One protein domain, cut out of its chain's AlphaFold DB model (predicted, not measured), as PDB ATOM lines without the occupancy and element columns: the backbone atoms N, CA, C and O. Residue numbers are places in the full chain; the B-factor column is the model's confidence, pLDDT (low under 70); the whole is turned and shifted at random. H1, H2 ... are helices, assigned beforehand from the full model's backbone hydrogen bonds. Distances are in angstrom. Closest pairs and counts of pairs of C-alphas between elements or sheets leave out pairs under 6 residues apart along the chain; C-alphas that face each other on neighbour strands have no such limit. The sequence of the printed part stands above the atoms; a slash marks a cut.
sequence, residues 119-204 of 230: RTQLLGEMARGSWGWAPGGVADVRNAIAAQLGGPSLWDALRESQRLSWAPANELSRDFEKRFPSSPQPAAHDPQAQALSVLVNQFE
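Overview. This is residues 119 to 204 of the 230 residues of the protein "Hypothetical protein" of Symbiodinium necroappetens (UniProt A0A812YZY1). This is a loose, flat and open arrangement of short helices in which H2 and H3 make a small corner at one end and H1 and H4 lie near each other at the other end. Two stretches of chain, residues 128 to 137 and residues 161 to 170, run between these ends and pass close by each other, while H5 lies off on its own, with its residues 195 to 204 sticking out. The printed part has 86 residues with five named helices, H1 to H5 in that order along the chain, and no named strand; the class is all helix, meaning that the named elements are helices alone. The radius of gyration of the C-alphas is 15.8 A, and the C-alphas span 41 by 39 by 19 A.

Along the chain. H1 covers residues 119 to 127, beginning at C-alpha 119 at (30.909, -13.318, 51.287), and is 12.1 A long from first to last C-alpha. H2, residues 138 to 148, is 15.8 A long and begins at C-alpha 138 at (6.916, -18.146, 42.159). H3, residues 154 to 160, is 10.0 A long. H4, residues 171 to 179, is 12.3 A long. H5, residues 191 to 204, is the longest helix at 20.2 A and ends at C-alpha 204 at (7.245, 18.821, 29.254).

Arrangement. H1 and H4 are close but not clearly touching, their closest C-alphas being those of Ala 127 and Leu 172, 7.4 A apart. Their lines are about perpendicular, at 90 degrees. H2 and H3 touch, with the C-alphas of Ala 144 and Leu 154 closest at 5.1 A. They run opposite ways at a steep tilt of 57 degrees. H5 touches no helix. H1 is apart from H2, H3 and H5; H4 is apart from H2, H3 and H5; and H5 is apart from H2 and H3 as well. In H1, H2, H3, H4 and H5, every pair of backbone O i and N i+4 is within hydrogen-bond range.

Size, cuts and confidence. The two C-alphas farthest apart are those of Arg 119 and Phe 203, 46.7 A. Residues 178 to 184 and residues 195 to 204 stand free; without them the body spans 40 by 36 by 17 A. The printed part has no cut. The link from H2 to H3 is tight, those from H1 to H2 and from H3 to H4 are short, and the link from H4 to H5, with 11 residues, is long. The mean pLDDT of the printed part is 78.6, and the model's confidence is low, under 70, at residues 181 to 197, 200 to 201 and 204; the mean of H5 is 62.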
ATOM      1  N   ARG A 119      31.739 -13.552  50.093       88.38
ATOM      2  CA  ARG A 119      30.909 -13.318  51.287       88.38
ATOM      3  C   ARG A 119      31.056 -11.893  51.827       88.38
ATOM      4  O   ARG A 119      30.063 -11.251  52.144       88.38
ATOM      5  N   THR A 120      32.288 -11.402  51.943       91.69
ATOM      6  CA  THR A 120      32.565 -10.053  52.457       91.69
ATOM      7  C   THR A 120      32.171  -8.971  51.463       91.69
ATOM      8  O   THR A 120      31.692  -7.923  51.886       91.69
ATOM      9  N   GLN A 121      32.317  -9.229  50.161       91.19
ATOM     10  CA  GLN A 121      31.883  -8.301  49.127       91.19
ATOM     11  C   GLN A 121      30.365  -8.120  49.167       91.19
ATOM     12  O   GLN A 121      29.921  -6.996  49.364       91.19
ATOM     13  N   LEU A 122      29.568  -9.193  49.082       90.25
ATOM     14  CA  LEU A 122      28.106  -9.074  49.103       90.25
ATOM     15  C   LEU A 122      27.613  -8.386  50.381       90.25
ATOM     16  O   LEU A 122      26.807  -7.465  50.307       90.25
ATOM     17  N   LEU A 123      28.146  -8.771  51.546       90.38
ATOM     18  CA  LEU A 123      27.788  -8.138  52.819       90.38
ATOM     19  C   LEU A 123      28.157  -6.653  52.854       90.38
ATOM     20  O   LEU A 123      27.360  -5.845  53.320       90.38
ATOM     21  N   GLY A 124      29.334  -6.280  52.347       90.38
ATOM     22  CA  GLY A 124      29.733  -4.881  52.228       90.38
ATOM     23  C   GLY A 124      28.831  -4.108  51.267       90.38
ATOM     24  O   GLY A 124      28.469  -2.968  51.549       90.38
ATOM     25  N   GLU A 125      28.419  -4.736  50.163       90.00
ATOM     26  CA  GLU A 125      27.526  -4.126  49.183       90.00
ATOM     27  C   GLU A 125      26.083  -3.959  49.681       90.00
ATOM     28  O   GLU A 125      25.456  -2.930  49.414       90.00
ATOM     29  N   MET A 126      25.585  -4.913  50.463       89.56
ATOM     30  CA  MET A 126      24.318  -4.784  51.178       89.56
ATOM     31  C   MET A 126      24.419  -3.710  52.262       89.56
ATOM     32  O   MET A 126      23.582  -2.816  52.305       89.56
ATOM     33  N   ALA A 127      25.470  -3.731  53.092       87.19
ATOM     34  CA  ALA A 127      25.657  -2.781  54.190       87.19
ATOM     35  C   ALA A 127      25.774  -1.326  53.711       87.19
ATOM     36  O   ALA A 127      25.270  -0.426  54.377       87.19
ATOM     37  N   ARG A 128      26.388  -1.079  52.546       87.62
ATOM     38  CA  ARG A 128      26.449   0.262  51.930       87.62
ATOM     39  C   ARG A 128      25.151   0.683  51.222       87.62
ATOM     40  O   ARG A 128      25.094   1.797  50.718       87.62
ATOM     41  N   GLY A 129      24.140  -0.186  51.142       86.31
ATOM     42  CA  GLY A 129      22.851   0.111  50.507       86.31
ATOM     43  C   GLY A 129      22.850   0.032  48.979       86.31
ATOM     44  O   GLY A 129      22.022   0.659  48.329       86.31
ATOM     45  N   SER A 130      23.779  -0.709  48.373       85.56
ATOM     46  CA  SER A 130      23.826  -0.850  46.907       85.56
ATOM     47  C   SER A 130      22.996  -1.995  46.358       85.56
ATOM     48  O   SER A 130      22.649  -1.967  45.182       85.56
ATOM     49  N   TRP A 131      22.638  -2.953  47.210       89.56
ATOM     50  CA  TRP A 131      21.656  -3.984  46.898       89.56
ATOM     51  C   TRP A 131      20.539  -3.966  47.930       89.56
ATOM     52  O   TRP A 131      20.801  -3.991  49.135       89.56
ATOM     53  N   GLY A 132      19.303  -3.952  47.437       89.06
ATOM     54  CA  GLY A 132      18.129  -4.335  48.209       89.06
ATOM     55  C   GLY A 132      17.940  -5.849  48.159       89.06
ATOM     56  O   GLY A 132      18.450  -6.518  47.259       89.06
ATOM     57  N   TRP A 133      17.211  -6.400  49.121       90.88
ATOM     58  CA  TRP A 133      16.914  -7.828  49.192       90.88
ATOM     59  C   TRP A 133      15.446  -8.072  49.532       90.88
ATOM     60  O   TRP A 133      14.814  -7.295  50.247       90.88
ATOM     61  N   ALA A 134      14.905  -9.171  49.021       92.88
ATOM     62  CA  ALA A 134      13.559  -9.645  49.313       92.88
ATOM     63  C   ALA A 134      13.542 -11.180  49.239       92.88
ATOM     64  O   ALA A 134      14.338 -11.749  48.486       92.88
ATOM     65  N   PRO A 135      12.651 -11.864  49.977       91.69
ATOM     66  CA  PRO A 135      12.370 -13.271  49.724       91.69
ATOM     67  C   PRO A 135      11.845 -13.444  48.295       91.69
ATOM     68  O   PRO A 135      10.890 -12.764  47.907       91.69
ATOM     69  N   GLY A 136      12.487 -14.331  47.536       91.81
ATOM     70  CA  GLY A 136      12.031 -14.716  46.202       91.81
ATOM     71  C   GLY A 136      10.865 -15.702  46.265       91.81
ATOM     72  O   GLY A 136      10.700 -16.415  47.256       91.81
ATOM     73  N   GLY A 137      10.071 -15.757  45.200       92.44
ATOM     74  CA  GLY A 137       9.026 -16.762  45.048       92.44
ATOM     75  C   GLY A 137       8.516 -16.918  43.619       92.44
ATOM     76  O   GLY A 137       8.937 -16.229  42.692       92.44
ATOM     77  N   VAL A 138       7.540 -17.813  43.453       92.69
ATOM     78  CA  VAL A 138       6.916 -18.146  42.159       92.69
ATOM     79  C   VAL A 138       6.391 -16.911  41.416       92.69
ATOM     80  O   VAL A 138       6.507 -16.817  40.195       92.69
ATOM     81  N   ALA A 139       5.831 -15.940  42.143       90.62
ATOM     82  CA  ALA A 139       5.317 -14.707  41.554       90.62
ATOM     83  C   ALA A 139       6.412 -13.886  40.856       90.62
ATOM     84  O   ALA A 139       6.144 -13.287  39.819       90.62
ATOM     85  N   ASP A 140       7.639 -13.890  41.382       92.62
ATOM     86  CA  ASP A 140       8.750 -13.147  40.791       92.62
ATOM     87  C   ASP A 140       9.163 -13.783  39.448       92.62
ATOM     88  O   ASP A 140       9.364 -13.073  38.467       92.62
ATOM     89  N   VAL A 141       9.166 -15.118  39.346       91.88
ATOM     90  CA  VAL A 141       9.408 -15.827  38.071       91.88
ATOM     91  C   VAL A 141       8.290 -15.553  37.065       91.88
ATOM     92  O   VAL A 141       8.560 -15.251  35.906       91.88
ATOM     93  N   ARG A 142       7.027 -15.574  37.506       90.69
ATOM     94  CA  ARG A 142       5.880 -15.242  36.646       90.69
ATOM     95  C   ARG A 142       5.956 -13.807  36.114       90.69
ATOM     96  O   ARG A 142       5.700 -13.580  34.936       90.69
ATOM     97  N   ASN A 143       6.344 -12.854  36.958       90.75
ATOM     98  CA  ASN A 143       6.546 -11.464  36.548       90.75
ATOM     99  C   ASN A 143       7.740 -11.320  35.594       90.75
ATOM    100  O   ASN A 143       7.677 -10.523  34.664       90.75
ATOM    101  N   ALA A 144       8.805 -12.107  35.778       90.38
ATOM    102  CA  ALA A 144       9.917 -12.151  34.834       90.38
ATOM    103  C   ALA A 144       9.471 -12.647  33.449       90.38
ATOM    104  O   ALA A 144       9.873 -12.063  32.444       90.38
ATOM    105  N   ILE A 145       8.610 -13.675  33.393       88.50
ATOM    106  CA  ILE A 145       8.040 -14.199  32.136       88.50
ATOM    107  C   ILE A 145       7.193 -13.119  31.473       88.50
ATOM    108  O   ILE A 145       7.432 -12.771  30.319       88.50
ATOM    109  N   ALA A 146       6.273 -12.520  32.232       87.00
ATOM    110  CA  ALA A 146       5.444 -11.432  31.734       87.00
ATOM    111  C   ALA A 146       6.296 -10.286  31.166       87.00
ATOM    112  O   ALA A 146       6.001  -9.808  30.077       87.00
ATOM    113  N   ALA A 147       7.379  -9.889  31.843       87.56
ATOM    114  CA  ALA A 147       8.268  -8.824  31.383       87.56
ATOM    115  C   ALA A 147       8.936  -9.129  30.029       87.56
ATOM    116  O   ALA A 147       9.085  -8.219  29.213       87.56
ATOM    117  N   GLN A 148       9.324 -10.384  29.769       83.69
ATOM    118  CA  GLN A 148       9.883 -10.770  28.465       83.69
ATOM    119  C   GLN A 148       8.823 -10.770  27.358       83.69
ATOM    120  O   GLN A 148       9.120 -10.391  26.228       83.69
ATOM    121  N   LEU A 149       7.575 -11.097  27.696       81.75
ATOM    122  CA  LEU A 149       6.436 -11.103  26.772       81.75
ATOM    123  C   LEU A 149       5.770  -9.717  26.605       81.75
ATOM    124  O   LEU A 149       4.651  -9.611  26.106       81.75
ATOM    125  N   GLY A 150       6.438  -8.634  27.021       81.62
ATOM    126  CA  GLY A 150       5.950  -7.254  26.874       81.62
ATOM    127  C   GLY A 150       5.003  -6.769  27.981       81.62
ATOM    128  O   GLY A 150       4.394  -5.707  27.852       81.62
ATOM    129  N   GLY A 151       4.874  -7.534  29.062       82.88
ATOM    130  CA  GLY A 151       4.172  -7.170  30.290       82.88
ATOM    131  C   GLY A 151       4.989  -6.268  31.233       82.88
ATOM    132  O   GLY A 151       6.049  -5.755  30.866       82.88
ATOM    133  N   PRO A 152       4.494  -6.037  32.465       82.19
ATOM    134  CA  PRO A 152       5.153  -5.169  33.439       82.19
ATOM    135  C   PRO A 152       6.522  -5.718  33.861       82.19
ATOM    136  O   PRO A 152       6.714  -6.927  33.981       82.19
ATOM    137  N   SER A 153       7.473  -4.817  34.119       87.69
ATOM    138  CA  SER A 153       8.825  -5.189  34.542       87.69
ATOM    139  C   SER A 153       8.809  -5.918  35.886       87.69
ATOM    140  O   SER A 153       8.153  -5.478  36.834       87.69
ATOM    141  N   LEU A 154       9.628  -6.969  36.013       88.81
ATOM    142  CA  LEU A 154       9.907  -7.630  37.293       88.81
ATOM    143  C   LEU A 154      10.299  -6.619  38.380       88.81
ATOM    144  O   LEU A 154       9.876  -6.734  39.528       88.81
ATOM    145  N   TRP A 155      11.103  -5.618  38.015       88.56
ATOM    146  CA  TRP A 155      11.554  -4.601  38.957       88.56
ATOM    147  C   TRP A 155      10.401  -3.742  39.484       88.56
ATOM    148  O   TRP A 155      10.364  -3.427  40.672       88.56
ATOM    149  N   ASP A 156       9.443  -3.397  38.626       88.94
ATOM    150  CA  ASP A 156       8.275  -2.608  39.020       88.94
ATOM    151  C   ASP A 156       7.384  -3.411  39.966       88.94
ATOM    152  O   ASP A 156       7.091  -2.951  41.069       88.94
ATOM    153  N   ALA A 157       7.092  -4.665  39.609       88.75
ATOM    154  CA  ALA A 157       6.324  -5.571  40.457       88.75
ATOM    155  C   ALA A 157       6.988  -5.792  41.830       88.75
ATOM    156  O   ALA A 157       6.312  -5.833  42.862       88.75
ATOM    157  N   LEU A 158       8.321  -5.896  41.876       89.56
ATOM    158  CA  LEU A 158       9.054  -6.047  43.132       89.56
ATOM    159  C   LEU A 158       8.981  -4.778  43.989       89.56
ATOM    160  O   LEU A 158       8.758  -4.880  45.199       89.56
ATOM    161  N   ARG A 159       9.126  -3.592  43.383       88.31
ATOM    162  CA  ARG A 159       9.000  -2.304  44.085       88.31
ATOM    163  C   ARG A 159       7.607  -2.108  44.676       88.31
ATOM    164  O   ARG A 159       7.492  -1.676  45.820       88.31
ATOM    165  N   GLU A 160       6.569  -2.465  43.932       88.38
ATOM    166  CA  GLU A 160       5.175  -2.348  44.371       88.38
ATOM    167  C   GLU A 160       4.812  -3.353  45.470       88.38
ATOM    168  O   GLU A 160       3.955  -3.079  46.306       88.38
ATOM    169  N   SER A 161       5.501  -4.498  45.528       86.38
ATOM    170  CA  SER A 161       5.202  -5.564  46.489       86.38
ATOM    171  C   SER A 161       5.480  -5.224  47.959       86.38
ATOM    172  O   SER A 161       5.113  -6.004  48.834       86.38
ATOM    173  N   GLN A 162       6.176  -4.117  48.241       85.81
ATOM    174  CA  GLN A 162       6.628  -3.698  49.579       85.81
ATOM    175  C   GLN A 162       7.496  -4.721  50.346       85.81
ATOM    176  O   GLN A 162       7.839  -4.493  51.503       85.81
ATOM    177  N   ARG A 163       7.911  -5.829  49.714       92.12
ATOM    178  CA  ARG A 163       8.793  -6.851  50.313       92.12
ATOM    179  C   ARG A 163      10.272  -6.458  50.290       92.12
ATOM    180  O   ARG A 163      11.089  -7.078  50.970       92.12
ATOM    181  N   LEU A 164      10.625  -5.468  49.471       91.06
ATOM    182  CA  LEU A 164      12.002  -5.062  49.232       91.06
ATOM    183  C   LEU A 164      12.566  -4.291  50.430       91.06
ATOM    184  O   LEU A 164      12.086  -3.217  50.785       91.06
ATOM    185  N   SER A 165      13.617  -4.842  51.025       91.06
ATOM    186  CA  SER A 165      14.348  -4.258  52.147       91.06
ATOM    187  C   SER A 165      15.686  -3.689  51.685       91.06
ATOM    188  O   SER A 165      16.323  -4.233  50.784       91.06
ATOM    189  N   TRP A 166      16.127  -2.612  52.329       91.19
ATOM    190  CA  TRP A 166      17.392  -1.935  52.044       91.19
ATOM    191  C   TRP A 166      18.150  -1.661  53.339       91.19
ATOM    192  O   TRP A 166      17.549  -1.552  54.410       91.19
ATOM    193  N   ALA A 167      19.472  -1.503  53.246       90.00
ATOM    194  CA  ALA A 167      20.235  -1.013  54.383       90.00
ATOM    195  C   ALA A 167      19.847   0.442  54.707       90.00
ATOM    196  O   ALA A 167      19.676   1.251  53.792       90.00
ATOM    197  N   PRO A 168      19.724   0.797  55.998       85.31
ATOM    198  CA  PRO A 168      19.458   2.170  56.398       85.31
ATOM    199  C   PRO A 168      20.644   3.073  56.036       85.31
ATOM    200  O   PRO A 168      21.793   2.620  55.998       85.31
ATOM    201  N   ALA A 169      20.370   4.363  55.832       84.19
ATOM    202  CA  ALA A 169      21.399   5.359  55.541       84.19
ATOM    203  C   ALA A 169      22.480   5.368  56.634       84.19
ATOM    204  O   ALA A 169      22.184   5.513  57.822       84.19
ATOM    205  N   ASN A 170      23.744   5.220  56.237       83.38
ATOM    206  CA  ASN A 170      24.858   5.065  57.166       83.38
ATOM    207  C   ASN A 170      26.145   5.719  56.634       83.38
ATOM    208  O   ASN A 170      26.159   6.365  55.588       83.38
ATOM    209  N   GLU A 171      27.233   5.631  57.398       83.81
ATOM    210  CA  GLU A 171      28.512   6.236  57.005       83.81
ATOM    211  C   GLU A 171      29.094   5.607  55.736       83.81
ATOM    212  O   GLU A 171      29.607   6.333  54.889       83.81
ATOM    213  N   LEU A 172      28.930   4.292  55.550       76.56
ATOM    214  CA  LEU A 172      29.418   3.580  54.369       76.56
ATOM    215  C   LEU A 172      28.682   4.021  53.100       76.56
ATOM    216  O   LEU A 172      29.321   4.184  52.061       76.56
ATOM    217  N   SER A 173      27.365   4.246  53.179       79.62
ATOM    218  CA  SER A 173      26.586   4.748  52.041       79.62
ATOM    219  C   SER A 173      27.015   6.173  51.668       79.62
ATOM    220  O   SER A 173      27.313   6.445  50.505       79.62
ATOM    221  N   ARG A 174      27.175   7.058  52.664       82.56
ATOM    222  CA  ARG A 174      27.624   8.449  52.455       82.56
ATOM    223  C   ARG A 174      29.041   8.541  51.893       82.56
ATOM    224  O   ARG A 174      29.318   9.383  51.043       82.56
ATOM    225  N   ASP A 175      29.962   7.713  52.375       79.56
ATOM    226  CA  ASP A 175      31.347   7.725  51.900       79.56
ATOM    227  C   ASP A 175      31.484   7.127  50.498       79.56
ATOM    228  O   ASP A 175      32.341   7.567  49.724       79.56
ATOM    229  N   PHE A 176      30.621   6.172  50.137       76.88
ATOM    230  CA  PHE A 176      30.536   5.656  48.776       76.88
ATOM    231  C   PHE A 176      30.037   6.728  47.798       76.88
ATOM    232  O   PHE A 176      30.706   6.969  46.796       76.88
ATOM    233  N   GLU A 177      28.944   7.429  48.116       78.31
ATOM    234  CA  GLU A 177      28.409   8.536  47.300       78.31
ATOM    235  C   GLU A 177      29.434   9.656  47.078       78.31
ATOM    236  O   GLU A 177      29.558  10.181  45.975       78.31
ATOM    237  N   LYS A 178      30.225  10.000  48.105       80.25
ATOM    238  CA  LYS A 178      31.295  11.005  47.984       80.25
ATOM    239  C   LYS A 178      32.416  10.576  47.036       80.25
ATOM    240  O   LYS A 178      33.006  11.427  46.375       80.25
ATOM    241  N   ARG A 179      32.764   9.285  47.016       76.50
ATOM    242  CA  ARG A 179      33.858   8.738  46.187       76.50
ATOM    243  C   ARG A 179      33.415   8.431  44.762       76.50
ATOM    244  O   ARG A 179      34.205   8.579  43.836       76.50
ATOM    245  N   PHE A 180      32.168   8.012  44.606       72.56
ATOM    246  CA  PHE A 180      31.544   7.662  43.340       72.56
ATOM    247  C   PHE A 180      30.218   8.414  43.229       72.56
ATOM    248  O   PHE A 180      29.158   7.801  43.400       72.56
ATOM    249  N   PRO A 181      30.258   9.738  42.974       63.25
ATOM    250  CA  PRO A 181      29.053  10.530  42.786       63.25
ATOM    251  C   PRO A 181      28.312   9.987  41.566       63.25
ATOM    252  O   PRO A 181      28.667  10.244  40.418       63.25
ATOM    253  N   SER A 182      27.313   9.163  41.838       55.19
ATOM    254  CA  SER A 182      26.408   8.608  40.845       55.19
ATOM    255  C   SER A 182      25.161   9.486  40.839       55.19
ATOM    256  O   SER A 182      24.744   9.963  41.896       55.19
ATOM    257  N   SER A 183      24.573   9.716  39.660       43.91
ATOM    258  CA  SER A 183      23.255  10.353  39.519       43.91
ATOM    259  C   SER A 183      22.242   9.747  40.501       43.91
ATOM    260  O   SER A 183      22.380   8.570  40.842       43.91
ATOM    261  N   PRO A 184      21.251  10.532  40.967       42.44
ATOM    262  CA  PRO A 184      20.545  10.265  42.212       42.44
ATOM    263  C   PRO A 184      20.032   8.824  42.261       42.44
ATOM    264  O   PRO A 184      19.234   8.417  41.417       42.44
ATOM    265  N   GLN A 185      20.467   8.062  43.271       46.72
ATOM    266  CA  GLN A 185      19.683   6.912  43.707       46.72
ATOM    267  C   GLN A 185      18.266   7.420  44.010       46.72
ATOM    268  O   GLN A 185      18.135   8.530  44.539       46.72
ATOM    269  N   PRO A 186      17.201   6.667  43.682       43.31
ATOM    270  CA  PRO A 186      15.879   7.021  44.160       43.31
ATOM    271  C   PRO A 186      15.953   6.973  45.682       43.31
ATOM    272  O   PRO A 186      16.042   5.901  46.283       43.31
ATOM    273  N   ALA A 187      16.016   8.162  46.278       42.88
ATOM    274  CA  ALA A 187      15.949   8.358  47.706       42.88
ATOM    275  C   ALA A 187      14.771   7.545  48.241       42.88
ATOM    276  O   ALA A 187      13.742   7.420  47.567       42.88
ATOM    277  N   ALA A 188      14.946   6.984  49.438       49.47
ATOM    278  CA  ALA A 188      13.879   6.380  50.218       49.47
ATOM    279  C   ALA A 188      12.564   7.132  49.973       49.47
ATOM    280  O   ALA A 188      12.506   8.330  50.230       49.47
ATOM    281  N   HIS A 189      11.594   6.414  49.397       52.50
ATOM    282  CA  HIS A 189      10.251   6.823  48.990       52.50
ATOM    283  C   HIS A 189       9.847   8.225  49.481       52.50
ATOM    284  O   HIS A 189       9.136   8.358  50.474       52.50
ATOM    285  N   ASP A 190      10.296   9.272  48.784       51.25
ATOM    286  CA  ASP A 190       9.799  10.623  49.020       51.25
ATOM    287  C   ASP A 190       8.577  10.820  48.110       51.25
ATOM    288  O   ASP A 190       8.733  10.989  46.893       51.25
ATOM    289  N   PRO A 191       7.344  10.754  48.646       53.22
ATOM    290  CA  PRO A 191       6.138  10.957  47.850       53.22
ATOM    291  C   PRO A 191       6.128  12.330  47.158       53.22
ATOM    292  O   PRO A 191       5.494  12.481  46.112       53.22
ATOM    293  N   GLN A 192       6.867  13.317  47.680       47.94
ATOM    294  CA  GLN A 192       6.999  14.626  47.044       47.94
ATOM    295  C   GLN A 192       7.883  14.566  45.797       47.94
ATOM    296  O   GLN A 192       7.528  15.158  44.780       47.94
ATOM    297  N   ALA A 193       8.974  13.793  45.812       51.38
ATOM    298  CA  ALA A 193       9.824  13.603  44.636       51.38
ATOM    299  C   ALA A 193       9.071  12.905  43.488       51.38
ATOM    300  O   ALA A 193       9.222  13.273  42.320       51.38
ATOM    301  N   GLN A 194       8.193  11.950  43.814       55.94
ATOM    302  CA  GLN A 194       7.359  11.272  42.821       55.94
ATOM    303  C   GLN A 194       6.298  12.218  42.235       55.94
ATOM    304  O   GLN A 194       6.161  12.298  41.012       55.94
ATOM    305  N   ALA A 195       5.627  13.015  43.076       64.19
ATOM    306  CA  ALA A 195       4.684  14.041  42.624       64.19
ATOM    307  C   ALA A 195       5.356  15.099  41.729       64.19
ATOM    308  O   ALA A 195       4.792  15.489  40.706       64.19
ATOM    309  N   LEU A 196       6.582  15.510  42.066       57.69
ATOM    310  CA  LEU A 196       7.371  16.438  41.255       57.69
ATOM    311  C   LEU A 196       7.759  15.828  39.905       57.69
ATOM    312  O   LEU A 196       7.662  16.512  38.892       57.69
ATOM    313  N   SER A 197       8.129  14.544  39.856       58.22
ATOM    314  CA  SER A 197       8.467  13.884  38.587       58.22
ATOM    315  C   SER A 197       7.268  13.784  37.631       58.22
ATOM    316  O   SER A 197       7.404  14.028  36.432       58.22
ATOM    317  N   VAL A 198       6.068  13.517  38.164       70.50
ATOM    318  CA  VAL A 198       4.815  13.513  37.393       70.50
ATOM    319  C   VAL A 198       4.489  14.916  36.880       70.50
ATOM    320  O   VAL A 198       4.158  15.073  35.706       70.50
ATOM    321  N   LEU A 199       4.640  15.940  37.724       71.88
ATOM    322  CA  LEU A 199       4.428  17.341  37.349       71.88
ATOM    323  C   LEU A 199       5.388  17.803  36.249       71.88
ATOM    324  O   LEU A 199       4.955  18.437  35.290       71.88
ATOM    325  N   VAL A 200       6.674  17.460  36.354       69.50
ATOM    326  CA  VAL A 200       7.685  17.799  35.340       69.50
ATOM    327  C   VAL A 200       7.349  17.138  34.002       69.50
ATOM    328  O   VAL A 200       7.336  17.821  32.980       69.50
ATOM    329  N   ASN A 201       6.971  15.856  34.003       63.44
ATOM    330  CA  ASN A 201       6.573  15.148  32.781       63.44
ATOM    331  C   ASN A 201       5.307  15.739  32.139       63.44
ATOM    332  O   ASN A 201       5.237  15.883  30.916       63.44
ATOM    333  N   GLN A 202       4.313  16.130  32.943       72.12
ATOM    334  CA  GLN A 202       3.127  16.836  32.445       72.12
ATOM    335  C   GLN A 202       3.495  18.186  31.817       72.12
ATOM    336  O   GLN A 202       2.996  18.526  30.744       72.12
ATOM    337  N   PHE A 203       4.415  18.933  32.433       70.25
ATOM    338  CA  PHE A 203       4.859  20.230  31.923       70.25
ATOM    339  C   PHE A 203       5.659  20.113  30.618       70.25
ATOM    340  O   PHE A 203       5.481  20.918  29.703       70.25
ATOM    341  N   GLU A 204       6.516  19.097  30.496       66.62
ATOM    342  CA  GLU A 204       7.245  18.821  29.254       66.62
ATOM    343  C   GLU A 204       6.316  18.387  28.116       66.62
ATOM    344  O   GLU A 204       6.527  18.783  26.969       66.62
TER     345      GLU A 204